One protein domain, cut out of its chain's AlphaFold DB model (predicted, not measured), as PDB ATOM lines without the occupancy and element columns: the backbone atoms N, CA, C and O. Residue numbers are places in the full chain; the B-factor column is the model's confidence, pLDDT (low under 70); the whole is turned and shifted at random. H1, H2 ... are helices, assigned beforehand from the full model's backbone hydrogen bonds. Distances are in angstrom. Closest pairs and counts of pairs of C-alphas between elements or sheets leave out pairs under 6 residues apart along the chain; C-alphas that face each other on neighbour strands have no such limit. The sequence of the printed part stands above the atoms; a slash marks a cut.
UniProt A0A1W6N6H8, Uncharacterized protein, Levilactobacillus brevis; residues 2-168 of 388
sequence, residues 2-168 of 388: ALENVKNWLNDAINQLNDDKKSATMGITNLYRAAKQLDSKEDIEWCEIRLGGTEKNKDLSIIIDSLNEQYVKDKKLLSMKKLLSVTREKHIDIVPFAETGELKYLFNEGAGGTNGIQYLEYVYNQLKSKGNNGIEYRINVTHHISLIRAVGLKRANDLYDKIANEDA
ATOM      1  N   ALA A   2     -41.629  19.176 -17.232       71.44
ATOM      2  CA  ALA A   2     -40.864  20.432 -17.169       71.44
ATOM      3  C   ALA A   2     -41.375  21.425 -16.100       71.44
ATOM      4  O   ALA A   2     -40.570  21.945 -15.339       71.44
ATOM      5  N   LEU A   3     -42.694  21.630 -15.990       77.75
ATOM      6  CA  LEU A   3     -43.289  22.599 -15.053       77.75
ATOM      7  C   LEU A   3     -43.106  22.215 -13.573       77.75
ATOM      8  O   LEU A   3     -42.802  23.063 -12.741       77.75
ATOM      9  N   GLU A   4     -43.193  20.921 -13.263       82.12
ATOM     10  CA  GLU A   4     -42.963  20.398 -11.909       82.12
ATOM     11  C   GLU A   4     -41.533  20.677 -11.423       82.12
ATOM     12  O   GLU A   4     -41.312  21.081 -10.283       82.12
ATOM     13  N   ASN A   5     -40.545  20.551 -12.314       88.44
ATOM     14  CA  ASN A   5     -39.162  20.902 -11.997       88.44
ATOM     15  C   ASN A   5     -39.001  22.405 -11.725       88.44
ATOM     16  O   ASN A   5     -38.253  22.776 -10.823       88.44
ATOM     17  N   VAL A   6     -39.724  23.262 -12.456       92.19
ATOM     18  CA  VAL A   6     -39.720  24.715 -12.215       92.19
ATOM     19  C   VAL A   6     -40.292  25.042 -10.841       92.19
ATOM     20  O   VAL A   6     -39.663  25.791 -10.095       92.19
ATOM     21  N   LYS A   7     -41.430  24.444 -10.466       91.25
ATOM     22  CA  LYS A   7     -42.012  24.606  -9.125       91.25
ATOM     23  C   LYS A   7     -41.050  24.168  -8.029       91.25
ATOM     24  O   LYS A   7     -40.889  24.885  -7.046       91.25
ATOM     25  N   ASN A   8     -40.382  23.029  -8.210       93.94
ATOM     26  CA  ASN A   8     -39.394  22.537  -7.253       93.94
ATOM     27  C   ASN A   8     -38.219  23.511  -7.099       93.94
ATOM     28  O   ASN A   8     -37.855  23.848  -5.975       93.94
ATOM     29  N   TRP A   9     -37.676  24.043  -8.201       96.88
ATOM     30  CA  TRP A   9     -36.630  25.067  -8.129       96.88
ATOM     31  C   TRP A   9     -37.101  26.345  -7.433       96.88
ATOM     32  O   TRP A   9     -36.366  26.883  -6.609       96.88
ATOM     33  N   LEU A  10     -38.311  26.827  -7.718       96.94
ATOM     34  CA  LEU A  10     -38.849  28.022  -7.064       96.94
ATOM     35  C   LEU A  10     -39.079  27.797  -5.565       96.94
ATOM     36  O   LEU A  10     -38.670  28.631  -4.761       96.94
ATOM     37  N   ASN A  11     -39.631  26.647  -5.172       95.88
ATOM     38  CA  ASN A  11     -39.779  26.268  -3.766       95.88
ATOM     39  C   ASN A  11     -38.425  26.190  -3.052       95.88
ATOM     40  O   ASN A  11     -38.271  26.726  -1.954       95.88
ATOM     41  N   ASP A  12     -37.417  25.577  -3.674       97.00
ATOM     42  CA  ASP A  12     -36.066  25.528  -3.117       97.00
ATOM     43  C   ASP A  12     -35.439  26.923  -3.003       97.00
ATOM     44  O   ASP A  12     -34.790  27.220  -1.998       97.00
ATOM     45  N   ALA A  13     -35.646  27.789  -4.000       98.00
ATOM     46  CA  ALA A  13     -35.192  29.176  -3.967       98.00
ATOM     47  C   ALA A  13     -35.828  29.934  -2.794       98.00
ATOM     48  O   ALA A  13     -35.110  30.498  -1.967       98.00
ATOM     49  N   ILE A  14     -37.155  29.875  -2.660       97.56
ATOM     50  CA  ILE A  14     -37.911  30.488  -1.559       97.56
ATOM     51  C   ILE A  14     -37.405  29.966  -0.207       97.56
ATOM     52  O   ILE A  14     -37.091  30.750   0.688       97.56
ATOM     53  N   ASN A  15     -37.241  28.649  -0.072       96.62
ATOM     54  CA  ASN A  15     -36.773  28.001   1.156       96.62
ATOM     55  C   ASN A  15     -35.344  28.381   1.560       96.62
ATOM     56  O   ASN A  15     -35.008  28.307   2.744       96.62
ATOM     57  N   GLN A  16     -34.482  28.702   0.596       96.94
ATOM     58  CA  GLN A  16     -33.098  29.107   0.840       96.94
ATOM     59  C   GLN A  16     -32.974  30.603   1.118       96.94
ATOM     60  O   GLN A  16     -32.170  30.999   1.959       96.94
ATOM     61  N   LEU A  17     -33.782  31.427   0.451       97.12
ATOM     62  CA  LEU A  17     -33.750  32.881   0.602       97.12
ATOM     63  C   LEU A  17     -34.468  33.358   1.872       97.12
ATOM     64  O   LEU A  17     -34.057  34.369   2.433       97.12
ATOM     65  N   ASN A  18     -35.465  32.611   2.363       93.38
ATOM     66  CA  ASN A  18     -36.149  32.887   3.634       93.38
ATOM     67  C   ASN A  18     -35.322  32.562   4.889       93.38
ATOM     68  O   ASN A  18     -35.641  33.052   5.969       93.38
ATOM     69  N   ASP A  19     -34.304  31.706   4.780       90.75
ATOM     70  CA  ASP A  19     -33.496  31.275   5.923       90.75
ATOM     71  C   ASP A  19     -32.099  31.901   5.853       90.75
ATOM     72  O   ASP A  19     -31.279  31.573   4.988       90.75
ATOM     73  N   ASP A  20     -31.806  32.789   6.801       86.00
ATOM     74  CA  ASP A  20     -30.517  33.478   6.911       86.00
ATOM     75  C   ASP A  20     -29.331  32.525   7.133       86.00
ATOM     76  O   ASP A  20     -28.185  32.904   6.892       86.00
ATOM     77  N   LYS A  21     -29.576  31.280   7.566       88.81
ATOM     78  CA  LYS A  21     -28.531  30.260   7.751       88.81
ATOM     79  C   LYS A  21     -28.214  29.475   6.482       88.81
ATOM     80  O   LYS A  21     -27.194  28.788   6.438       88.81
ATOM     81  N   LYS A  22     -29.085  29.517   5.473       92.94
ATOM     82  CA  LYS A  22     -28.870  28.821   4.195       92.94
ATOM     83  C   LYS A  22     -28.039  29.683   3.247       92.94
ATOM     84  O   LYS A  22     -27.722  30.828   3.549       92.94
ATOM     85  N   SER A  23     -27.638  29.134   2.104       94.25
ATOM     86  CA  SER A  23     -26.906  29.910   1.099       94.25
ATOM     87  C   SER A  23     -27.877  30.682   0.208       94.25
ATOM     88  O   SER A  23     -28.686  30.082  -0.503       94.25
ATOM     89  N   ALA A  24     -27.748  32.008   0.193       95.88
ATOM     90  CA  ALA A  24     -28.412  32.865  -0.778       95.88
ATOM     91  C   ALA A  24     -27.910  32.585  -2.200       95.88
ATOM     92  O   ALA A  24     -28.696  32.658  -3.141       95.88
ATOM     93  N   THR A  25     -26.638  32.195  -2.367       97.06
ATOM     94  CA  THR A  25     -26.088  31.786  -3.671       97.06
ATOM     95  C   THR A  25     -26.885  30.642  -4.288       97.06
ATOM     96  O   THR A  25     -27.274  30.712  -5.457       97.06
ATOM     97  N   MET A  26     -27.178  29.600  -3.506       97.44
ATOM     98  CA  MET A  26     -27.996  28.492  -3.997       97.44
ATOM     99  C   MET A  26     -29.425  28.961  -4.313       97.44
ATOM    100  O   MET A  26     -29.982  28.567  -5.340       97.44
ATOM    101  N   GLY A  27     -29.972  29.872  -3.497       97.88
ATOM    102  CA  GLY A  27     -31.334  30.376  -3.676       97.88
ATOM    103  C   GLY A  27     -31.494  31.112  -5.001       97.88
ATOM    104  O   GLY A  27     -32.397  30.815  -5.784       97.88
ATOM    105  N   ILE A  28     -30.547  32.000  -5.309       97.94
ATOM    106  CA  ILE A  28     -30.502  32.728  -6.584       97.94
ATOM    107  C   ILE A  28     -30.205  31.779  -7.755       97.94
ATOM    108  O   ILE A  28     -30.764  31.950  -8.833       97.94
ATOM    109  N   THR A  29     -29.390  30.737  -7.563       98.06
ATOM    110  CA  THR A  29     -29.126  29.731  -8.612       98.06
ATOM    111  C   THR A  29     -30.402  28.976  -8.998       98.06
ATOM    112  O   THR A  29     -30.662  28.748 -10.180       98.06
ATOM    113  N   ASN A  30     -31.220  28.597  -8.019       97.94
ATOM    114  CA  ASN A  30     -32.491  27.932  -8.284       97.94
ATOM    115  C   ASN A  30     -33.512  28.880  -8.933       97.94
ATOM    116  O   ASN A  30     -34.151  28.488  -9.911       97.94
ATOM    117  N   LEU A  31     -33.581  30.140  -8.488       98.25
ATOM    118  CA  LEU A  31     -34.364  31.178  -9.166       98.25
ATOM    119  C   LEU A  31     -33.931  31.346 -10.631       98.25
ATOM    120  O   LEU A  31     -34.776  31.366 -11.520       98.25
ATOM    121  N   TYR A  32     -32.627  31.384 -10.907       97.25
ATOM    122  CA  TYR A  32     -32.087  31.511 -12.260       97.25
ATOM    123  C   TYR A  32     -32.504  30.358 -13.180       97.25
ATOM    124  O   TYR A  32     -32.886  30.579 -14.329       97.25
ATOM    125  N   ARG A  33     -32.454  29.117 -12.678       97.25
ATOM    126  CA  ARG A  33     -32.896  27.927 -13.426       97.25
ATOM    127  C   ARG A  33     -34.378  28.011 -13.775       97.25
ATOM    128  O   ARG A  33     -34.744  27.765 -14.922       97.25
ATOM    129  N   ALA A  34     -35.206  28.399 -12.805       96.50
ATOM    130  CA  ALA A  34     -36.632  28.603 -13.018       96.50
ATOM    131  C   ALA A  34     -36.898  29.723 -14.036       96.50
ATOM    132  O   ALA A  34     -37.605  29.499 -15.014       96.50
ATOM    133  N   ALA A  35     -36.263  30.884 -13.869       96.12
ATOM    134  CA  ALA A  35     -36.407  32.028 -14.765       96.12
ATOM    135  C   ALA A  35     -36.021  31.687 -16.214       96.12
ATOM    136  O   ALA A  35     -36.737  32.065 -17.136       96.12
ATOM    137  N   LYS A  36     -34.946  30.908 -16.419       95.06
ATOM    138  CA  LYS A  36     -34.554  30.398 -17.744       95.06
ATOM    139  C   LYS A  36     -35.610  29.508 -18.380       95.06
ATOM    140  O   LYS A  36     -35.861  29.624 -19.574       95.06
ATOM    141  N   GLN A  37     -36.212  28.618 -17.600       93.62
ATOM    142  CA  GLN A  37     -37.233  27.708 -18.112       93.62
ATOM    143  C   GLN A  37     -38.541  28.435 -18.462       93.62
ATOM    144  O   GLN A  37     -39.278  27.964 -19.326       93.62
ATOM    145  N   LEU A  38     -38.806  29.568 -17.806       90.19
ATOM    146  CA  LEU A  38     -39.967  30.437 -18.028       90.19
ATOM    147  C   LEU A  38     -39.702  31.577 -19.027       90.19
ATOM    148  O   LEU A  38     -40.596  32.382 -19.265       90.19
ATOM    149  N   ASP A  39     -38.485  31.680 -19.569       91.94
ATOM    150  CA  ASP A  39     -38.034  32.780 -20.435       91.94
ATOM    151  C   ASP A  39     -38.262  34.191 -19.836       91.94
ATOM    152  O   ASP A  39     -38.533  35.169 -20.538       91.94
ATOM    153  N   SER A  40     -38.139  34.327 -18.506       92.38
ATOM    154  CA  SER A  40     -38.278  35.624 -17.828       92.38
ATOM    155  C   SER A  40     -36.991  36.443 -17.943       92.38
ATOM    156  O   SER A  40     -36.105  36.367 -17.092       92.38
ATOM    157  N   LYS A  41     -36.874  37.234 -19.016       90.31
ATOM    158  CA  LYS A  41     -35.657  38.006 -19.346       90.31
ATOM    159  C   LYS A  41     -35.140  38.879 -18.201       90.31
ATOM    160  O   LYS A  41     -33.939  38.880 -17.944       90.31
ATOM    161  N   GLU A  42     -36.033  39.583 -17.510       89.19
ATOM    162  CA  GLU A  42     -35.660  40.480 -16.410       89.19
ATOM    163  C   GLU A  42     -35.073  39.701 -15.218       89.19
ATOM    164  O   GLU A  42     -34.028  40.062 -14.678       89.19
ATOM    165  N   ASP A  43     -35.705  38.584 -14.840       93.44
ATOM    166  CA  ASP A  43     -35.240  37.750 -13.728       93.44
ATOM    167  C   ASP A  43     -33.943  37.010 -14.076       93.44
ATOM    168  O   ASP A  43     -33.067  36.867 -13.219       93.44
ATOM    169  N   ILE A  44     -33.791  36.577 -15.334       92.88
ATOM    170  CA  ILE A  44     -32.548  36.002 -15.867       92.88
ATOM    171  C   ILE A  44     -31.410  37.016 -15.722       92.88
ATOM    172  O   ILE A  44     -30.361  36.680 -15.173       92.88
ATOM    173  N   GLU A  45     -31.614  38.254 -16.177       88.56
ATOM    174  CA  GLU A  45     -30.598  39.304 -16.122       88.56
ATOM    175  C   GLU A  45     -30.210  39.666 -14.685       88.56
ATOM    176  O   GLU A  45     -29.017  39.707 -14.367       88.56
ATOM    177  N   TRP A  46     -31.194  39.854 -13.801       92.12
ATOM    178  CA  TRP A  46     -30.936  40.131 -12.389       92.12
ATOM    179  C   TRP A  46     -30.142  38.995 -11.728       92.12
ATOM    180  O   TRP A  46     -29.159  39.246 -11.023       92.12
ATOM    181  N   CYS A  47     -30.512  37.737 -11.995       94.38
ATOM    182  CA  CYS A  47     -29.799  36.578 -11.466       94.38
ATOM    183  C   CYS A  47     -28.360  36.493 -11.982       94.38
ATOM    184  O   CYS A  47     -27.463  36.188 -11.204       94.38
ATOM    185  N   GLU A  48     -28.113  36.770 -13.263       90.88
ATOM    186  CA  GLU A  48     -26.758  36.741 -13.833       90.88
ATOM    187  C   GLU A  48     -25.841  37.765 -13.175       90.88
ATOM    188  O   GLU A  48     -24.720  37.430 -12.793       90.88
ATOM    189  N   ILE A  49     -26.340  38.984 -12.965       89.56
ATOM    190  CA  ILE A  49     -25.606  40.028 -12.244       89.56
ATOM    191  C   ILE A  49     -25.318  39.576 -10.808       89.56
ATOM    192  O   ILE A  49     -24.196  39.699 -10.305       89.56
ATOM    193  N   ARG A  50     -26.322  39.015 -10.124       93.12
ATOM    194  CA  ARG A  50     -26.182  38.610  -8.721       93.12
ATOM    195  C   ARG A  50     -25.345  37.358  -8.525       93.12
ATOM    196  O   ARG A  50     -24.700  37.247  -7.489       93.12
ATOM    197  N   LEU A  51     -25.270  36.464  -9.501       93.75
ATOM    198  CA  LEU A  51     -24.368  35.311  -9.482       93.75
ATOM    199  C   LEU A  51     -22.933  35.670  -9.904       93.75
ATOM    200  O   LEU A  51     -22.049  34.826  -9.788       93.75
ATOM    201  N   GLY A  52     -22.676  36.914 -10.323       84.19
ATOM    202  CA  GLY A  52     -21.336  37.384 -10.676       84.19
ATOM    203  C   GLY A  52     -20.934  37.083 -12.120       84.19
ATOM    204  O   GLY A  52     -19.773  36.760 -12.372       84.19
ATOM    205  N   GLY A  53     -21.873  37.158 -13.069       74.81
ATOM    206  CA  GLY A  53     -21.598  37.012 -14.497       74.81
ATOM    207  C   GLY A  53     -20.502  37.976 -14.964       74.81
ATOM    208  O   GLY A  53     -20.647  39.194 -14.889       74.81
ATOM    209  N   THR A  54     -19.385  37.433 -15.449       67.50
ATOM    210  CA  THR A  54     -18.121  38.170 -15.627       67.50
ATOM    211  C   THR A  54     -18.187  39.351 -16.591       67.50
ATOM    212  O   THR A  54     -17.408  40.283 -16.422       67.50
ATOM    213  N   GLU A  55     -19.068  39.337 -17.590       74.69
ATOM    214  CA  GLU A  55     -19.253  40.469 -18.511       74.69
ATOM    215  C   GLU A  55     -20.227  41.504 -17.934       74.69
ATOM    216  O   GLU A  55     -19.849  42.657 -17.738       74.69
ATOM    217  N   LYS A  56     -21.429  41.080 -17.520       74.94
ATOM    218  CA  LYS A  56     -22.454  41.985 -16.971       74.94
ATOM    219  C   LYS A  56     -22.004  42.718 -15.707       74.94
ATOM    220  O   LYS A  56     -22.307  43.896 -15.547       74.94
ATOM    221  N   ASN A  57     -21.257  42.067 -14.813       78.56
ATOM    222  CA  ASN A  57     -20.747  42.725 -13.607       78.56
ATOM    223  C   ASN A  57     -19.644  43.746 -13.922       78.56
ATOM    224  O   ASN A  57     -19.554  44.755 -13.225       78.56
ATOM    225  N   LYS A  58     -18.830  43.526 -14.968       79.19
ATOM    226  CA  LYS A  58     -17.834  44.516 -15.414       79.19
ATOM    227  C   LYS A  58     -18.518  45.756 -15.965       79.19
ATOM    228  O   LYS A  58     -18.189  46.863 -15.552       79.19
ATOM    229  N   ASP A  59     -19.494  45.563 -16.840       80.56
ATOM    230  CA  ASP A  59     -20.268  46.658 -17.418       80.56
ATOM    231  C   ASP A  59     -21.044  47.419 -16.335       80.56
ATOM    232  O   ASP A  59     -21.022  48.652 -16.304       80.56
ATOM    233  N   LEU A  60     -21.641  46.703 -15.373       82.75
ATOM    234  CA  LEU A  60     -22.274  47.312 -14.205       82.75
ATOM    235  C   LEU A  60     -21.270  48.115 -13.368       82.75
ATOM    236  O   LEU A  60     -21.597  49.222 -12.954       82.75
ATOM    237  N   SER A  61     -20.053  47.606 -13.145       83.62
ATOM    238  CA  SER A  61     -18.999  48.349 -12.439       83.62
ATOM    239  C   SER A  61     -18.665  49.653 -13.153       83.62
ATOM    240  O   SER A  61     -18.711  50.706 -12.533       83.62
ATOM    241  N   ILE A  62     -18.449  49.611 -14.472       82.50
ATOM    242  CA  ILE A  62     -18.149  50.802 -15.282       82.50
ATOM    243  C   ILE A  62     -19.271  51.845 -15.170       82.50
ATOM    244  O   ILE A  62     -19.005  53.045 -15.057       82.50
ATOM    245  N   ILE A  63     -20.532  51.398 -15.199       81.62
ATOM    246  CA  ILE A  63     -21.700  52.268 -15.029       81.62
ATOM    247  C   ILE A  63     -21.700  52.903 -13.635       81.62
ATOM    248  O   ILE A  63     -21.841  54.119 -13.518       81.62
ATOM    249  N   ILE A  64     -21.538  52.096 -12.587       83.31
ATOM    250  CA  ILE A  64     -21.540  52.554 -11.196       83.31
ATOM    251  C   ILE A  64     -20.392  53.538 -10.943       83.31
ATOM    252  O   ILE A  64     -20.635  54.599 -10.370       83.31
ATOM    253  N   ASP A  65     -19.191  53.270 -11.449       82.50
ATOM    254  CA  ASP A  65     -18.032  54.161 -11.322       82.50
ATOM    255  C   ASP A  65     -18.293  55.506 -12.009       82.50
ATOM    256  O   ASP A  65     -18.128  56.572 -11.408       82.50
ATOM    257  N   SER A  66     -18.826  55.469 -13.235       78.00
ATOM    258  CA  SER A  66     -19.190  56.673 -13.995       78.00
ATOM    259  C   SER A  66     -20.251  57.515 -13.277       78.00
ATOM    260  O   SER A  66     -20.185  58.748 -13.261       78.00
ATOM    261  N   LEU A  67     -21.246  56.862 -12.671       77.94
ATOM    262  CA  LEU A  67     -22.300  57.524 -11.904       77.94
ATOM    263  C   LEU A  67     -21.759  58.110 -10.593       77.94
ATOM    264  O   LEU A  67     -22.147  59.219 -10.216       77.94
ATOM    265  N   ASN A  68     -20.845  57.406  -9.923       76.00
ATOM    266  CA  ASN A  68     -20.228  57.863  -8.684       76.00
ATOM    267  C   ASN A  68     -19.342  59.093  -8.925       76.00
ATOM    268  O   ASN A  68     -19.468  60.093  -8.218       76.00
ATOM    269  N   GLU A  69     -18.517  59.083  -9.977       74.75
ATOM    270  CA  GLU A  69     -17.717  60.247 -10.372       74.75
ATOM    271  C   GLU A  69     -18.579  61.488 -10.623       74.75
ATOM    272  O   GLU A  69     -18.227  62.597 -10.212       74.75
ATOM    273  N   GLN A  70     -19.720  61.316 -11.294       69.50
ATOM    274  CA  GLN A  70     -20.656  62.412 -11.531       69.50
ATOM    275  C   GLN A  70     -21.298  62.904 -10.233       69.50
ATOM    276  O   GLN A  70     -21.388  64.111 -10.029       69.50
ATOM    277  N   TYR A  71     -21.704  62.001  -9.338       69.44
ATOM    278  CA  TYR A  71     -22.256  62.377  -8.036       69.44
ATOM    279  C   TYR A  71     -21.250  63.181  -7.199       69.44
ATOM    280  O   TYR A  71     -21.603  64.222  -6.641       69.44
ATOM    281  N   VAL A  72     -19.988  62.743  -7.160       69.19
ATOM    282  CA  VAL A  72     -18.903  63.437  -6.450       69.19
ATOM    283  C   VAL A  72     -18.662  64.835  -7.032       69.19
ATOM    284  O   VAL A  72     -18.488  65.787  -6.268       69.19
ATOM    285  N   LYS A  73     -18.698  64.982  -8.364       67.12
ATOM    286  CA  LYS A  73     -18.538  66.275  -9.053       67.12
ATOM    287  C   LYS A  73     -19.726  67.217  -8.821       67.12
ATOM    288  O   LYS A  73     -19.520  68.389  -8.516       67.12
ATOM    289  N   ASP A  74     -20.954  66.709  -8.923       64.88
ATOM    290  CA  ASP A  74     -22.169  67.534  -8.955       64.88
ATOM    291  C   ASP A  74     -22.804  67.754  -7.566       64.88
ATOM    292  O   ASP A  74     -23.673  68.620  -7.420       64.88
ATOM    293  N   LYS A  75     -22.416  66.969  -6.541       60.41
ATOM    294  CA  LYS A  75     -23.023  66.929  -5.188       60.41
ATOM    295  C   LYS A  75     -24.559  66.849  -5.195       60.41
ATOM    296  O   LYS A  75     -25.228  67.320  -4.272       60.41
ATOM    297  N   LYS A  76     -25.143  66.267  -6.240       63.44
ATOM    298  CA  LYS A  76     -26.591  66.133  -6.431       63.44
ATOM    299  C   LYS A  76     -26.936  64.687  -6.728       63.44
ATOM    300  O   LYS A  76     -26.230  64.033  -7.489       63.44
ATOM    301  N   LEU A  77     -28.053  64.215  -6.168       60.66
ATOM    302  CA  LEU A  77     -28.642  62.944  -6.587       60.66
ATOM    303  C   LEU A  77     -28.863  62.971  -8.106       60.66
ATOM    304  O   LEU A  77     -29.409  63.942  -8.639       60.66
ATOM    305  N   LEU A  78     -28.450  61.905  -8.789       64.50
ATOM    306  CA  LEU A  78     -28.739  61.740 -10.208       64.50
ATOM    307  C   LEU A  78     -30.253  61.727 -10.423       64.50
ATOM    308  O   LEU A  78     -30.992  61.022  -9.739       64.50
ATOM    309  N   SER A  79     -30.724  62.512 -11.391       67.44
ATOM    310  CA  SER A  79     -32.125  62.460 -11.793       67.44
ATOM    311  C   SER A  79     -32.413  61.139 -12.511       67.44
ATOM    312  O   SER A  79     -31.571  60.634 -13.257       67.44
ATOM    313  N   MET A  80     -33.633  60.611 -12.357       61.94
ATOM    314  CA  MET A  80     -34.077  59.378 -13.031       61.94
ATOM    315  C   MET A  80     -33.851  59.432 -14.554       61.94
ATOM    316  O   MET A  80     -33.443  58.458 -15.175       61.94
ATOM    317  N   LYS A  81     -34.023  60.617 -15.158       66.75
ATOM    318  CA  LYS A  81     -33.772  60.871 -16.586       66.75
ATOM    319  C   LYS A  81     -32.311  60.631 -16.993       66.75
ATOM    320  O   LYS A  81     -32.065  60.176 -18.103       66.75
ATOM    321  N   LYS A  82     -31.359  60.950 -16.113       67.25
ATOM    322  CA  LYS A  82     -29.919  60.772 -16.349       67.25
ATOM    323  C   LYS A  82     -29.478  59.332 -16.064       67.25
ATOM    324  O   LYS A  82     -28.624  58.804 -16.767       67.25
ATOM    325  N   LEU A  83     -30.133  58.668 -15.109       66.12
ATOM    326  CA  LEU A  83     -30.007  57.223 -14.902       66.12
ATOM    327  C   LEU A  83     -30.395  56.455 -16.181       66.12
ATOM    328  O   LEU A  83     -29.604  55.675 -16.699       66.12
ATOM    329  N   LEU A  84     -31.559  56.783 -16.755       66.44
ATOM    330  CA  LEU A  84     -32.085  56.183 -17.988       66.44
ATOM    331  C   LEU A  84     -31.229  56.439 -19.243       66.44
ATOM    332  O   LEU A  84     -31.326  55.691 -20.213       66.44
ATOM    333  N   SER A  85     -30.421  57.505 -19.284       68.19
ATOM    334  CA  SER A  85     -29.504  57.726 -20.414       68.19
ATOM    335  C   SER A  85     -28.283  56.811 -20.352       68.19
ATOM    336  O   SER A  85     -27.847  56.326 -21.391       68.19
ATOM    337  N   VAL A  86     -27.771  56.538 -19.149       66.38
ATOM    338  CA  VAL A  86     -26.600  55.669 -18.955       66.38
ATOM    339  C   VAL A  86     -26.965  54.200 -19.190       66.38
ATOM    340  O   VAL A  86     -26.186  53.474 -19.804       66.38
ATOM    341  N   THR A  87     -28.175  53.777 -18.800       68.00
ATOM    342  CA  THR A  87     -28.669  52.415 -19.082       68.00
ATOM    343  C   THR A  87     -28.783  52.128 -20.574       68.00
ATOM    344  O   THR A  87     -28.382  51.063 -21.041       68.00
ATOM    345  N   ARG A  88     -29.280  53.099 -21.352       68.06
ATOM    346  CA  ARG A  88     -29.435  52.972 -22.811       68.06
ATOM    347  C   ARG A  88     -28.108  52.876 -23.555       68.06
ATOM    348  O   ARG A  88     -28.032  52.143 -24.530       68.06
ATOM    349  N   GLU A  89     -27.089  53.615 -23.120       67.56
ATOM    350  CA  GLU A  89     -25.772  53.620 -23.770       67.56
ATOM    351  C   GLU A  89     -24.997  52.318 -23.527       67.56
ATOM    352  O   GLU A  89     -24.225  51.883 -24.378       67.56
ATOM    353  N   LYS A  90     -25.198  51.692 -22.363       67.06
ATOM    354  CA  LYS A  90     -24.418  50.531 -21.911       67.06
ATOM    355  C   LYS A  90     -25.179  49.206 -21.950       67.06
ATOM    356  O   LYS A  90     -24.636  48.197 -21.525       67.06
ATOM    357  N   HIS A  91     -26.410  49.204 -22.465       72.00
ATOM    358  CA  HIS A  91     -27.261  48.015 -22.609       72.00
ATOM    359  C   HIS A  91     -27.499  47.214 -21.313       72.00
ATOM    360  O   HIS A  91     -27.832  46.036 -21.385       72.00
ATOM    361  N   ILE A  92     -27.372  47.852 -20.146       72.56
ATOM    362  CA  ILE A  92     -27.743  47.276 -18.847       72.56
ATOM    363  C   ILE A  92     -28.808  48.160 -18.232       72.56
ATOM    364  O   ILE A  92     -28.595  49.365 -18.051       72.56
ATOM    365  N   ASP A  93     -29.940  47.563 -17.877       74.00
ATOM    366  CA  ASP A  93     -30.974  48.284 -17.157       74.00
ATOM    367  C   ASP A  93     -30.660  48.322 -15.657       74.00
ATOM    368  O   ASP A  93     -30.724  47.316 -14.951       74.00
ATOM    369  N   ILE A  94     -30.298  49.508 -15.160       76.19
ATOM    370  CA  ILE A  94     -30.033  49.724 -13.736       76.19
ATOM    371  C   ILE A  94     -31.276  50.178 -12.958       76.19
ATOM    372  O   ILE A  94     -31.218  50.288 -11.732       76.19
ATOM    373  N   VAL A  95     -32.390  50.456 -13.650       73.94
ATOM    374  CA  VAL A  95     -33.651  50.886 -13.028       73.94
ATOM    375  C   VAL A  95     -34.165  49.855 -12.019       73.94
ATOM    376  O   VAL A  95     -34.472  50.271 -10.900       73.94
ATOM    377  N   PRO A  96     -34.150  48.534 -12.300       80.50
ATOM    378  CA  PRO A  96     -34.581  47.536 -11.323       80.50
ATOM    379  C   PRO A  96     -33.809  47.617  -9.998       80.50
ATOM    380  O   PRO A  96     -34.398  47.487  -8.929       80.50
ATOM    381  N   PHE A  97     -32.504  47.913 -10.036       83.88
ATOM    382  CA  PHE A  97     -31.691  48.079  -8.823       83.88
ATOM    383  C   PHE A  97     -31.981  49.392  -8.081       83.88
ATOM    384  O   PHE A  97     -31.711  49.506  -6.881       83.88
ATOM    385  N   ALA A  98     -32.486  50.409  -8.780       79.00
ATOM    386  CA  ALA A  98     -32.911  51.664  -8.174       79.00
ATOM    387  C   ALA A  98     -34.214  51.473  -7.391       79.00
ATOM    388  O   ALA A  98     -34.313  51.908  -6.244       79.00
ATOM    389  N   GLU A  99     -35.178  50.779  -7.995       81.19
ATOM    390  CA  GLU A  99     -36.499  50.516  -7.419       81.19
ATOM    391  C   GLU A  99     -36.429  49.625  -6.176       81.19
ATOM    392  O   GLU A  99     -37.169  49.835  -5.215       81.19
ATOM    393  N   THR A 100     -35.491  48.678  -6.146       85.31
ATOM    394  CA  THR A 100     -35.256  47.802  -4.989       85.31
ATOM    395  C   THR A 100     -34.375  48.438  -3.909       85.31
ATOM    396  O   THR A 100     -34.210  47.877  -2.825       85.31
ATOM    397  N   GLY A 101     -33.786  49.609  -4.175       84.38
ATOM    398  CA  GLY A 101     -32.838  50.266  -3.275       84.38
ATOM    399  C   GLY A 101     -31.461  49.593  -3.212       84.38
ATOM    400  O   GLY A 101     -30.674  49.904  -2.313       84.38
ATOM    401  N   GLU A 102     -31.153  48.696  -4.151       89.75
ATOM    402  CA  GLU A 102     -29.870  47.995  -4.260       89.75
ATOM    403  C   GLU A 102     -28.724  48.930  -4.680       89.75
ATOM    404  O   GLU A 102     -27.585  48.722  -4.256       89.75
ATOM    405  N   LEU A 103     -29.016  50.007  -5.427       85.75
ATOM    406  CA  LEU A 103     -28.009  50.969  -5.905       85.75
ATOM    407  C   LEU A 103     -27.051  51.454  -4.809       85.75
ATOM    408  O   LEU A 103     -25.845  51.503  -5.027       85.75
ATOM    409  N   LYS A 104     -27.552  51.773  -3.609       85.38
ATOM    410  CA  LYS A 104     -26.717  52.302  -2.514       85.38
ATOM    411  C   LYS A 104     -25.613  51.338  -2.062       85.38
ATOM    412  O   LYS A 104     -24.608  51.785  -1.520       85.38
ATOM    413  N   TYR A 105     -25.814  50.034  -2.250       90.38
ATOM    414  CA  TYR A 105     -24.810  49.021  -1.937       90.38
ATOM    415  C   TYR A 105     -23.877  48.774  -3.118       90.38
ATOM    416  O   TYR A 105     -22.692  48.555  -2.900       90.38
ATOM    417  N   LEU A 106     -24.381  48.901  -4.351       88.62
ATOM    418  CA  LEU A 106     -23.552  48.849  -5.555       88.62
ATOM    419  C   LEU A 106     -22.497  49.969  -5.566       88.62
ATOM    420  O   LEU A 106     -21.355  49.709  -5.918       88.62
ATOM    421  N   PHE A 107     -22.845  51.171  -5.091       85.81
ATOM    422  CA  PHE A 107     -21.913  52.301  -4.923       85.81
ATOM    423  C   PHE A 107     -20.930  52.160  -3.749       85.81
ATOM    424  O   PHE A 107     -20.057  53.007  -3.576       85.81
ATOM    425  N   ASN A 108     -21.092  51.152  -2.890       87.62
ATOM    426  CA  ASN A 108     -20.348  51.042  -1.642       87.62
ATOM    427  C   ASN A 108     -19.416  49.830  -1.687       87.62
ATOM    428  O   ASN A 108     -19.833  48.707  -1.398       87.62
ATOM    429  N   GLU A 109     -18.134  50.067  -1.975       87.94
ATOM    430  CA  GLU A 109     -17.086  49.036  -1.908       87.94
ATOM    431  C   GLU A 109     -17.054  48.352  -0.537       87.94
ATOM    432  O   GLU A 109     -16.925  47.136  -0.446       87.94
ATOM    433  N   GLY A 110     -17.312  49.104   0.536       89.56
ATOM    434  CA  GLY A 110     -17.415  48.572   1.890       89.56
ATOM    435  C   GLY A 110     -18.594  47.618   2.117       89.56
ATOM    436  O   GLY A 110     -18.613  46.905   3.120       89.56
ATOM    437  N   ALA A 111     -19.580  47.597   1.217       91.81
ATOM    438  CA  ALA A 111     -20.680  46.630   1.166       91.81
ATOM    439  C   ALA A 111     -20.444  45.505   0.137       91.81
ATOM    440  O   ALA A 111     -21.339  44.690  -0.093       91.81
ATOM    441  N   GLY A 112     -19.265  45.474  -0.489       90.50
ATOM    442  CA  GLY A 112     -18.900  44.562  -1.569       90.50
ATOM    443  C   GLY A 112     -19.295  45.039  -2.970       90.50
ATOM    444  O   GLY A 112     -19.051  44.309  -3.927       90.50
ATOM    445  N   GLY A 113     -19.868  46.239  -3.118       90.75
ATOM    446  CA  GLY A 113     -20.088  46.887  -4.416       90.75
ATOM    447  C   GLY A 113     -20.864  46.037  -5.425       90.75
ATOM    448  O   GLY A 113     -21.937  45.512  -5.133       90.75
ATOM    449  N   THR A 114     -20.315  45.892  -6.629       90.56
ATOM    450  CA  THR A 114     -20.908  45.132  -7.745       90.56
ATOM    451  C   THR A 114     -20.612  43.631  -7.706       90.56
ATOM    452  O   THR A 114     -20.990  42.910  -8.632       90.56
ATOM    453  N   ASN A 115     -19.957  43.129  -6.656       91.88
ATOM    454  CA  ASN A 115     -19.626  41.711  -6.554       91.88
ATOM    455  C   ASN A 115     -20.876  40.827  -6.392       91.88
ATOM    456  O   ASN A 115     -21.880  41.213  -5.789       91.88
ATOM    457  N   GLY A 116     -20.787  39.602  -6.919       93.06
ATOM    458  CA  GLY A 116     -21.852  38.605  -6.822       93.06
ATOM    459  C   GLY A 116     -22.059  38.071  -5.400       93.06
ATOM    460  O   GLY A 116     -21.172  38.128  -4.547       93.06
ATOM    461  N   ILE A 117     -23.230  37.483  -5.151       95.56
ATOM    462  CA  ILE A 117     -23.662  36.990  -3.839       95.56
ATOM    463  C   ILE A 117     -22.694  35.967  -3.234       95.56
ATOM    464  O   ILE A 117     -22.454  35.997  -2.031       95.56
ATOM    465  N   GLN A 118     -22.071  35.120  -4.058       95.12
ATOM    466  CA  GLN A 118     -21.105  34.126  -3.592       95.12
ATOM    467  C   GLN A 118     -19.874  34.783  -2.958       95.12
ATOM    468  O   GLN A 118     -19.392  34.329  -1.920       95.12
ATOM    469  N   TYR A 119     -19.390  35.876  -3.555       94.69
ATOM    470  CA  TYR A 119     -18.300  36.666  -2.991       94.69
ATOM    471  C   TYR A 119     -18.726  37.322  -1.677       94.69
ATOM    472  O   TYR A 119     -17.993  37.260  -0.694       94.69
ATOM    473  N   LEU A 120     -19.932  37.895  -1.626       95.31
ATOM    474  CA  LEU A 120     -20.447  38.531  -0.411       95.31
ATOM    475  C   LEU A 120     -20.572  37.529   0.746       95.31
ATOM    476  O   LEU A 120     -20.139  37.827   1.859       95.31
ATOM    477  N   GLU A 121     -21.108  36.330   0.492       95.44
ATOM    478  CA  GLU A 121     -21.186  35.252   1.488       95.44
ATOM    479  C   GLU A 121     -19.791  34.793   1.934       95.44
ATOM    480  O   GLU A 121     -19.557  34.584   3.128       95.44
ATOM    481  N   TYR A 122     -18.839  34.685   1.001       95.00
ATOM    482  CA  TYR A 122     -17.444  34.384   1.320       95.00
ATOM    483  C   TYR A 122     -16.839  35.445   2.249       95.00
ATOM    484  O   TYR A 122     -16.347  35.104   3.324       95.00
ATOM    485  N   VAL A 123     -16.933  36.729   1.892       93.75
ATOM    486  CA  VAL A 123     -16.413  37.841   2.702       93.75
ATOM    487  C   VAL A 123     -17.077  37.872   4.077       93.75
ATOM    488  O   VAL A 123     -16.384  37.962   5.089       93.75
ATOM    489  N   TYR A 124     -18.404  37.734   4.144       93.25
ATOM    490  CA  TYR A 124     -19.143  37.701   5.408       93.25
ATOM    491  C   TYR A 124     -18.585  36.654   6.382       93.25
ATOM    492  O   TYR A 124     -18.409  36.951   7.567       93.25
ATOM    493  N   ASN A 125     -18.271  35.457   5.880       92.06
ATOM    494  CA  ASN A 125     -17.753  34.353   6.686       92.06
ATOM    495  C   ASN A 125     -16.316  34.581   7.175       92.06
ATOM    496  O   ASN A 125     -15.954  34.079   8.239       92.06
ATOM    497  N   GLN A 126     -15.509  35.354   6.445       91.94
ATOM    498  CA  GLN A 126     -14.133  35.667   6.844       91.94
ATOM    499  C   GLN A 126     -14.041  36.809   7.864       91.94
ATOM    500  O   GLN A 126     -13.068  36.913   8.615       91.94
ATOM    501  N   LEU A 127     -15.045  37.687   7.918       91.50
ATOM    502  CA  LEU A 127     -15.015  38.855   8.790       91.50
ATOM    503  C   LEU A 127     -15.415  38.518  10.236       91.50
ATOM    504  O   LEU A 127     -16.484  37.972  10.527       91.50
ATOM    505  N   LYS A 128     -14.593  38.953  11.200       87.06
ATOM    506  CA  LYS A 128     -14.933  38.914  12.636       87.06
ATOM    507  C   LYS A 128     -16.170  39.771  12.938       87.06
ATOM    508  O   LYS A 128     -16.538  40.656  12.167       87.06
ATOM    509  N   SER A 129     -16.833  39.518  14.069       75.62
ATOM    510  CA  SER A 129     -18.001  40.314  14.485       75.62
ATOM    511  C   SER A 129     -17.603  41.787  14.646       75.62
ATOM    512  O   SER A 129     -16.626  42.078  15.332       75.62
ATOM    513  N   LYS A 130     -18.322  42.699  13.972       75.62
ATOM    514  CA  LYS A 130     -17.984  44.136  13.822       75.62
ATOM    515  C   LYS A 130     -16.627  44.431  13.142       75.62
ATOM    516  O   LYS A 130     -16.143  45.556  13.216       75.62
ATOM    517  N   GLY A 131     -16.021  43.441  12.488       83.19
ATOM    518  CA  GLY A 131     -14.740  43.565  11.796       83.19
ATOM    519  C   GLY A 131     -14.854  44.090  10.362       83.19
ATOM    520  O   GLY A 131     -15.941  44.157   9.779       83.19
ATOM    521  N   ASN A 132     -13.696  44.430   9.803       89.88
ATOM    522  CA  ASN A 132     -13.475  44.743   8.395       89.88
ATOM    523  C   ASN A 132     -12.139  44.120   7.944       89.88
ATOM    524  O   ASN A 132     -11.357  43.677   8.789       89.88
ATOM    525  N   ASN A 133     -11.892  44.070   6.639       87.69
ATOM    526  CA  ASN A 133     -10.632  43.606   6.034       87.69
ATOM    527  C   ASN A 133      -9.814  44.764   5.415       87.69
ATOM    528  O   ASN A 133      -8.953  44.524   4.574       87.69
ATOM    529  N   GLY A 134     -10.092  46.011   5.809       87.31
ATOM    530  CA  GLY A 134      -9.533  47.223   5.202       87.31
ATOM    531  C   GLY A 134     -10.377  47.823   4.071       87.31
ATOM    532  O   GLY A 134     -10.172  48.991   3.754       87.31
ATOM    533  N   ILE A 135     -11.342  47.077   3.519       89.56
ATOM    534  CA  ILE A 135     -12.273  47.548   2.481       89.56
ATOM    535  C   ILE A 135     -13.711  47.251   2.923       89.56
ATOM    536  O   ILE A 135     -14.454  48.163   3.285       89.56
ATOM    537  N   GLU A 136     -14.099  45.976   2.972       94.56
ATOM    538  CA  GLU A 136     -15.437  45.531   3.344       94.56
ATOM    539  C   GLU A 136     -15.683  45.536   4.853       94.56
ATOM    540  O   GLU A 136     -14.908  45.010   5.656       94.56
ATOM    541  N   TYR A 137     -16.847  46.055   5.241       93.06
ATOM    542  CA  TYR A 137     -17.332  46.067   6.616       93.06
ATOM    543  C   TYR A 137     -18.422  45.018   6.782       93.06
ATOM    544  O   TYR A 137     -19.416  45.025   6.054       93.06
ATOM    545  N   ARG A 138     -18.304  44.164   7.807       92.62
ATOM    546  CA  ARG A 138     -19.233  43.038   7.990       92.62
ATOM    547  C   ARG A 138     -20.695  43.474   8.027       92.62
ATOM    548  O   ARG A 138     -21.536  42.815   7.426       92.62
ATOM    549  N   ILE A 139     -21.003  44.580   8.707       92.69
ATOM    550  CA  ILE A 139     -22.372  45.111   8.810       92.69
ATOM    551  C   ILE A 139     -22.940  45.522   7.444       92.69
ATOM    552  O   ILE A 139     -24.089  45.217   7.141       92.69
ATOM    553  N   ASN A 140     -22.121  46.140   6.592       94.06
ATOM    554  CA  ASN A 140     -22.533  46.596   5.268       94.06
ATOM    555  C   ASN A 140     -22.767  45.405   4.334       94.06
ATOM    556  O   ASN A 140     -23.806  45.342   3.680       94.06
ATOM    557  N   VAL A 141     -21.848  44.434   4.339       94.62
ATOM    558  CA  VAL A 141     -21.991  43.176   3.588       94.62
ATOM    559  C   VAL A 141     -23.230  42.405   4.053       94.62
ATOM    560  O   VAL A 141     -23.994  41.920   3.228       94.62
ATOM    561  N   THR A 142     -23.486  42.356   5.366       94.69
ATOM    562  CA  THR A 142     -24.687  41.711   5.928       94.69
ATOM    563  C   THR A 142     -25.958  42.356   5.381       94.69
ATOM    564  O   THR A 142     -26.810  41.660   4.841       94.69
ATOM    565  N   HIS A 143     -26.074  43.686   5.457       94.75
ATOM    566  CA  HIS A 143     -27.250  44.389   4.942       94.75
ATOM    567  C   HIS A 143     -27.424  44.228   3.427       94.75
ATOM    568  O   HIS A 143     -28.557  44.152   2.949       94.75
ATOM    569  N   HIS A 144     -26.324  44.159   2.676       95.50
ATOM    570  CA  HIS A 144     -26.370  43.925   1.239       95.50
ATOM    571  C   HIS A 144     -26.894  42.517   0.920       95.50
ATOM    572  O   HIS A 144     -27.832  42.382   0.137       95.50
ATOM    573  N   ILE A 145     -26.374  41.484   1.595       96.38
ATOM    574  CA  ILE A 145     -26.866  40.102   1.483       96.38
ATOM    575  C   ILE A 145     -28.358  40.029   1.829       96.38
ATOM    576  O   ILE A 145     -29.125  39.424   1.082       96.38
ATOM    577  N   SER A 146     -28.788  40.656   2.928       95.31
ATOM    578  CA  SER A 146     -30.199  40.666   3.337       95.31
ATOM    579  C   SER A 146     -31.103  41.330   2.298       95.31
ATOM    580  O   SER A 146     -32.200  40.836   2.046       95.31
ATOM    581  N   LEU A 147     -30.659  42.416   1.655       95.44
ATOM    582  CA  LEU A 147     -31.441  43.039   0.589       95.44
ATOM    583  C   LEU A 147     -31.528  42.135  -0.647       95.44
ATOM    584  O   LEU A 147     -32.621  41.937  -1.169       95.44
ATOM    585  N   ILE A 148     -30.408  41.552  -1.084       95.62
ATOM    586  CA  ILE A 148     -30.394  40.621  -2.223       95.62
ATOM    587  C   ILE A 148     -31.332  39.436  -1.953       95.62
ATOM    588  O   ILE A 148     -32.087  39.041  -2.840       95.62
ATOM    589  N   ARG A 149     -31.335  38.906  -0.721       97.19
ATOM    590  CA  ARG A 149     -32.280  37.865  -0.287       97.19
ATOM    591  C   ARG A 149     -33.725  38.313  -0.437       97.19
ATOM    592  O   ARG A 149     -34.507  37.594  -1.047       97.19
ATOM    593  N   ALA A 150     -34.071  39.491   0.078       96.06
ATOM    594  CA  ALA A 150     -35.434  40.011   0.015       96.06
ATOM    595  C   ALA A 150     -35.914  40.211  -1.433       96.06
ATOM    596  O   ALA A 150     -37.030  39.821  -1.773       96.06
ATOM    597  N   VAL A 151     -35.060  40.762  -2.301       96.00
ATOM    598  CA  VAL A 151     -35.378  40.959  -3.724       96.00
ATOM    599  C   VAL A 151     -35.517  39.619  -4.444       96.00
ATOM    600  O   VAL A 151     -36.507  39.404  -5.141       96.00
ATOM    601  N   GLY A 152     -34.573  38.696  -4.243       97.06
ATOM    602  CA  GLY A 152     -34.632  37.359  -4.833       97.06
ATOM    603  C   GLY A 152     -35.859  36.574  -4.372       97.06
ATOM    604  O   GLY A 152     -36.511  35.922  -5.180       97.06
ATOM    605  N   LEU A 153     -36.219  36.681  -3.090       96.81
ATOM    606  CA  LEU A 153     -37.410  36.053  -2.527       96.81
ATOM    607  C   LEU A 153     -38.682  36.613  -3.162       96.81
ATOM    608  O   LEU A 153     -39.560  35.844  -3.543       96.81
ATOM    609  N   LYS A 154     -38.781  37.940  -3.303       96.44
ATOM    610  CA  LYS A 154     -39.913  38.574  -3.984       96.44
ATOM    611  C   LYS A 154     -40.042  38.057  -5.419       96.44
ATOM    612  O   LYS A 154     -41.111  37.594  -5.788       96.44
ATOM    613  N   ARG A 155     -38.952  38.061  -6.192       96.75
ATOM    614  CA  ARG A 155     -38.937  37.556  -7.578       96.75
ATOM    615  C   ARG A 155     -39.332  36.076  -7.665       96.75
ATOM    616  O   ARG A 155     -40.114  35.700  -8.533       96.75
ATOM    617  N   ALA A 156     -38.831  35.242  -6.752       97.25
ATOM    618  CA  ALA A 156     -39.176  33.824  -6.702       97.25
ATOM    619  C   ALA A 156     -40.662  33.594  -6.393       97.25
ATOM    620  O   ALA A 156     -41.291  32.780  -7.065       97.25
ATOM    621  N   ASN A 157     -41.231  34.331  -5.432       95.81
ATOM    622  CA  ASN A 157     -42.665  34.278  -5.143       95.81
ATOM    623  C   ASN A 157     -43.497  34.798  -6.324       95.81
ATOM    624  O   ASN A 157     -44.432  34.122  -6.730       95.81
ATOM    625  N   ASP A 158     -43.117  35.922  -6.940       94.75
ATOM    626  CA  ASP A 158     -43.834  36.489  -8.092       94.75
ATOM    627  C   ASP A 158     -43.898  35.487  -9.270       94.75
ATOM    628  O   ASP A 158     -44.925  35.378  -9.942       94.75
ATOM    629  N   LEU A 159     -42.822  34.732  -9.534       94.38
ATOM    630  CA  LEU A 159     -42.824  33.665 -10.546       94.38
ATOM    631  C   LEU A 159     -43.611  32.431 -10.096       94.38
ATOM    632  O   LEU A 159     -44.312  31.833 -10.912       94.38
ATOM    633  N   TYR A 160     -43.513  32.052  -8.821       93.00
ATOM    634  CA  TYR A 160     -44.267  30.927  -8.276       93.00
ATOM    635  C   TYR A 160     -45.770  31.179  -8.363       93.00
ATOM    636  O   TYR A 160     -46.497  30.317  -8.844       93.00
ATOM    637  N   ASP A 161     -46.224  32.375  -7.990       88.25
ATOM    638  CA  ASP A 161     -47.626  32.778  -8.051       88.25
ATOM    639  C   ASP A 161     -48.138  32.815  -9.491       88.25
ATOM    640  O   ASP A 161     -49.262  32.386  -9.748       88.25
ATOM    641  N   LYS A 162     -47.331  33.270 -10.460       86.69
ATOM    642  CA  LYS A 162     -47.702  33.199 -11.885       86.69
ATOM    643  C   LYS A 162     -47.982  31.758 -12.310       86.69
ATOM    644  O   LYS A 162     -49.043  31.491 -12.862       86.69
ATOM    645  N   ILE A 163     -47.087  30.827 -11.977       84.88
ATOM    646  CA  ILE A 163     -47.265  29.407 -12.309       84.88
ATOM    647  C   ILE A 163     -48.426  28.796 -11.527       84.88
ATOM    648  O   ILE A 163     -49.212  28.049 -12.088       84.88
ATOM    649  N   ALA A 164     -48.557  29.098 -10.237       74.31
ATOM    650  CA  ALA A 164     -49.619  28.560  -9.394       74.31
ATOM    651  C   ALA A 164     -51.007  29.035  -9.846       74.31
ATOM    652  O   ALA A 164     -51.963  28.273  -9.751       74.31
ATOM    653  N   ASN A 165     -51.116  30.257 -10.375       65.19
ATOM    654  CA  ASN A 165     -52.352  30.768 -10.968       65.19
ATOM    655  C   ASN A 165     -52.607  30.218 -12.382       65.19
ATOM    656  O   ASN A 165     -53.765  30.107 -12.777       65.19
ATOM    657  N   GLU A 166     -51.567  29.848 -13.134       60.91
ATOM    658  CA  GLU A 166     -51.707  29.106 -14.396       60.91
ATOM    659  C   GLU A 166     -52.104  27.633 -14.168       60.91
ATOM    660  O   GLU A 166     -52.878  27.083 -14.950       60.91
ATOM    661  N   ASP A 167     -51.630  27.018 -13.076       50.38
ATOM    662  CA  ASP A 167     -51.915  25.632 -12.665       50.38
ATOM    663  C   ASP A 167     -53.129  25.477 -11.741       50.38
ATOM    664  O   ASP A 167     -53.533  24.350 -11.438       50.38
ATOM    665  N   ALA A 168     -53.734  26.570 -11.280       52.88
ATOM    666  CA  ALA A 168     -55.067  26.504 -10.712       52.88
ATOM    667  C   ALA A 168     -55.999  26.117 -11.859       52.88
ATOM    668  O   ALA A 168     -56.425  26.967 -12.643       52.88
TER     669      ALA A 168
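AT A GLANCE: This is residues 2 to 168 of the 388 residues of an uncharacterized protein of Levilactobacillus brevis (UniProt A0A1W6N6H8). The long helix H9 runs along a helical bundle: H1, H2 and H3 run alternately to and fro beside one another, with H9 packed on H1 and H2, while H8 packs on the first part of H9. From this body H4 leads away at a corner, H5 folds back along it, and H6 and H7 follow, a loose second lobe with few contacts; residues 71 to 76, of which 71 to 74 belong to H4, stick out. The printed part has 167 residues with nine named helices, H1 to H9 in order along the chain, and no named strand: the class is all helix. It is compact, with a radius of gyration of the C-alphas of 16.6 A and spans of 54 by 41 by 24 A.

HOW THE PARTS SIT: H9, residues 138 to 167, touches H2, residues 24 to 37, with residues 145 to 159 alone; they run the same way at a shallow tilt of 31 degrees, and the closest C-alphas, Leu 31 and Ala 156, are 6.0 A apart. H9 touches H1, residues 2 to 17, with residues 149 to 163 alone, opposite ways at 29 degrees, a shallow tilt, the closest C-alphas being Leu 17 and Arg 149 at 5.3 A. H2 is the hub, touching four helices. H1 and H2 form a hairpin, with the closest C-alphas, Ala 13 and Gly 27, 4.1 A apart. H2 and H3, residues 41 to 51, form another, with the C-alphas of Tyr 32 and Cys 47 closest at 5.6 A. H8, residues 117 to 126, and H9 also form a hairpin, at 37 degrees, only just a steep tilt; the closest C-alphas, Tyr 124 and Arg 138, are 5.9 A apart. H3 and H4, residues 56 to 74, only just touch, and only at the corner, with 3 pairs of C-alphas within 8 A; the closest, Ile 49 and Asn 57, are 5.7 A apart. H4 and H5, residues 80 to 90, a hairpin, only just touch, with 3 such pairs; the C-alphas of Ile 63 and Val 86 are closest at 7.1 A. H5 and H6, residues 95 to 99, only just touch, with 3 such pairs, the closest being Leu 84 and Val 95 at 7.4 A. H7, residues 103 to 106, is close to but not clearly touching H9, the closest C-alphas, Tyr 105 and His 144, being 6.2 A apart. Every O i to N i+4 pair is within hydrogen-bond range in the helices other than H7, which is too short for one.

IN THESE COORDINATES: H9 is 42.4 A from first to last C-alpha; C-alpha 138 is at (-19.233, 43.038, 7.990), and C-alpha 167 is at (-51.915, 25.632, -12.665). H4 is 26.8 A long, H1 22.8 A and H2 20.1 A; H1 begins with C-alpha 2 at (-40.864, 20.432, -17.169).

THE WHOLE: The two C-alphas farthest apart, Lys 73 and Ala 168, are 54.0 A apart. The printed part has no cut, and the link from H8 to H9, 11 residues, is long. Mean pLDDT of the printed part is 85.7; residue 54, residues 70 to 90 and residues 165 to 168 are under 70.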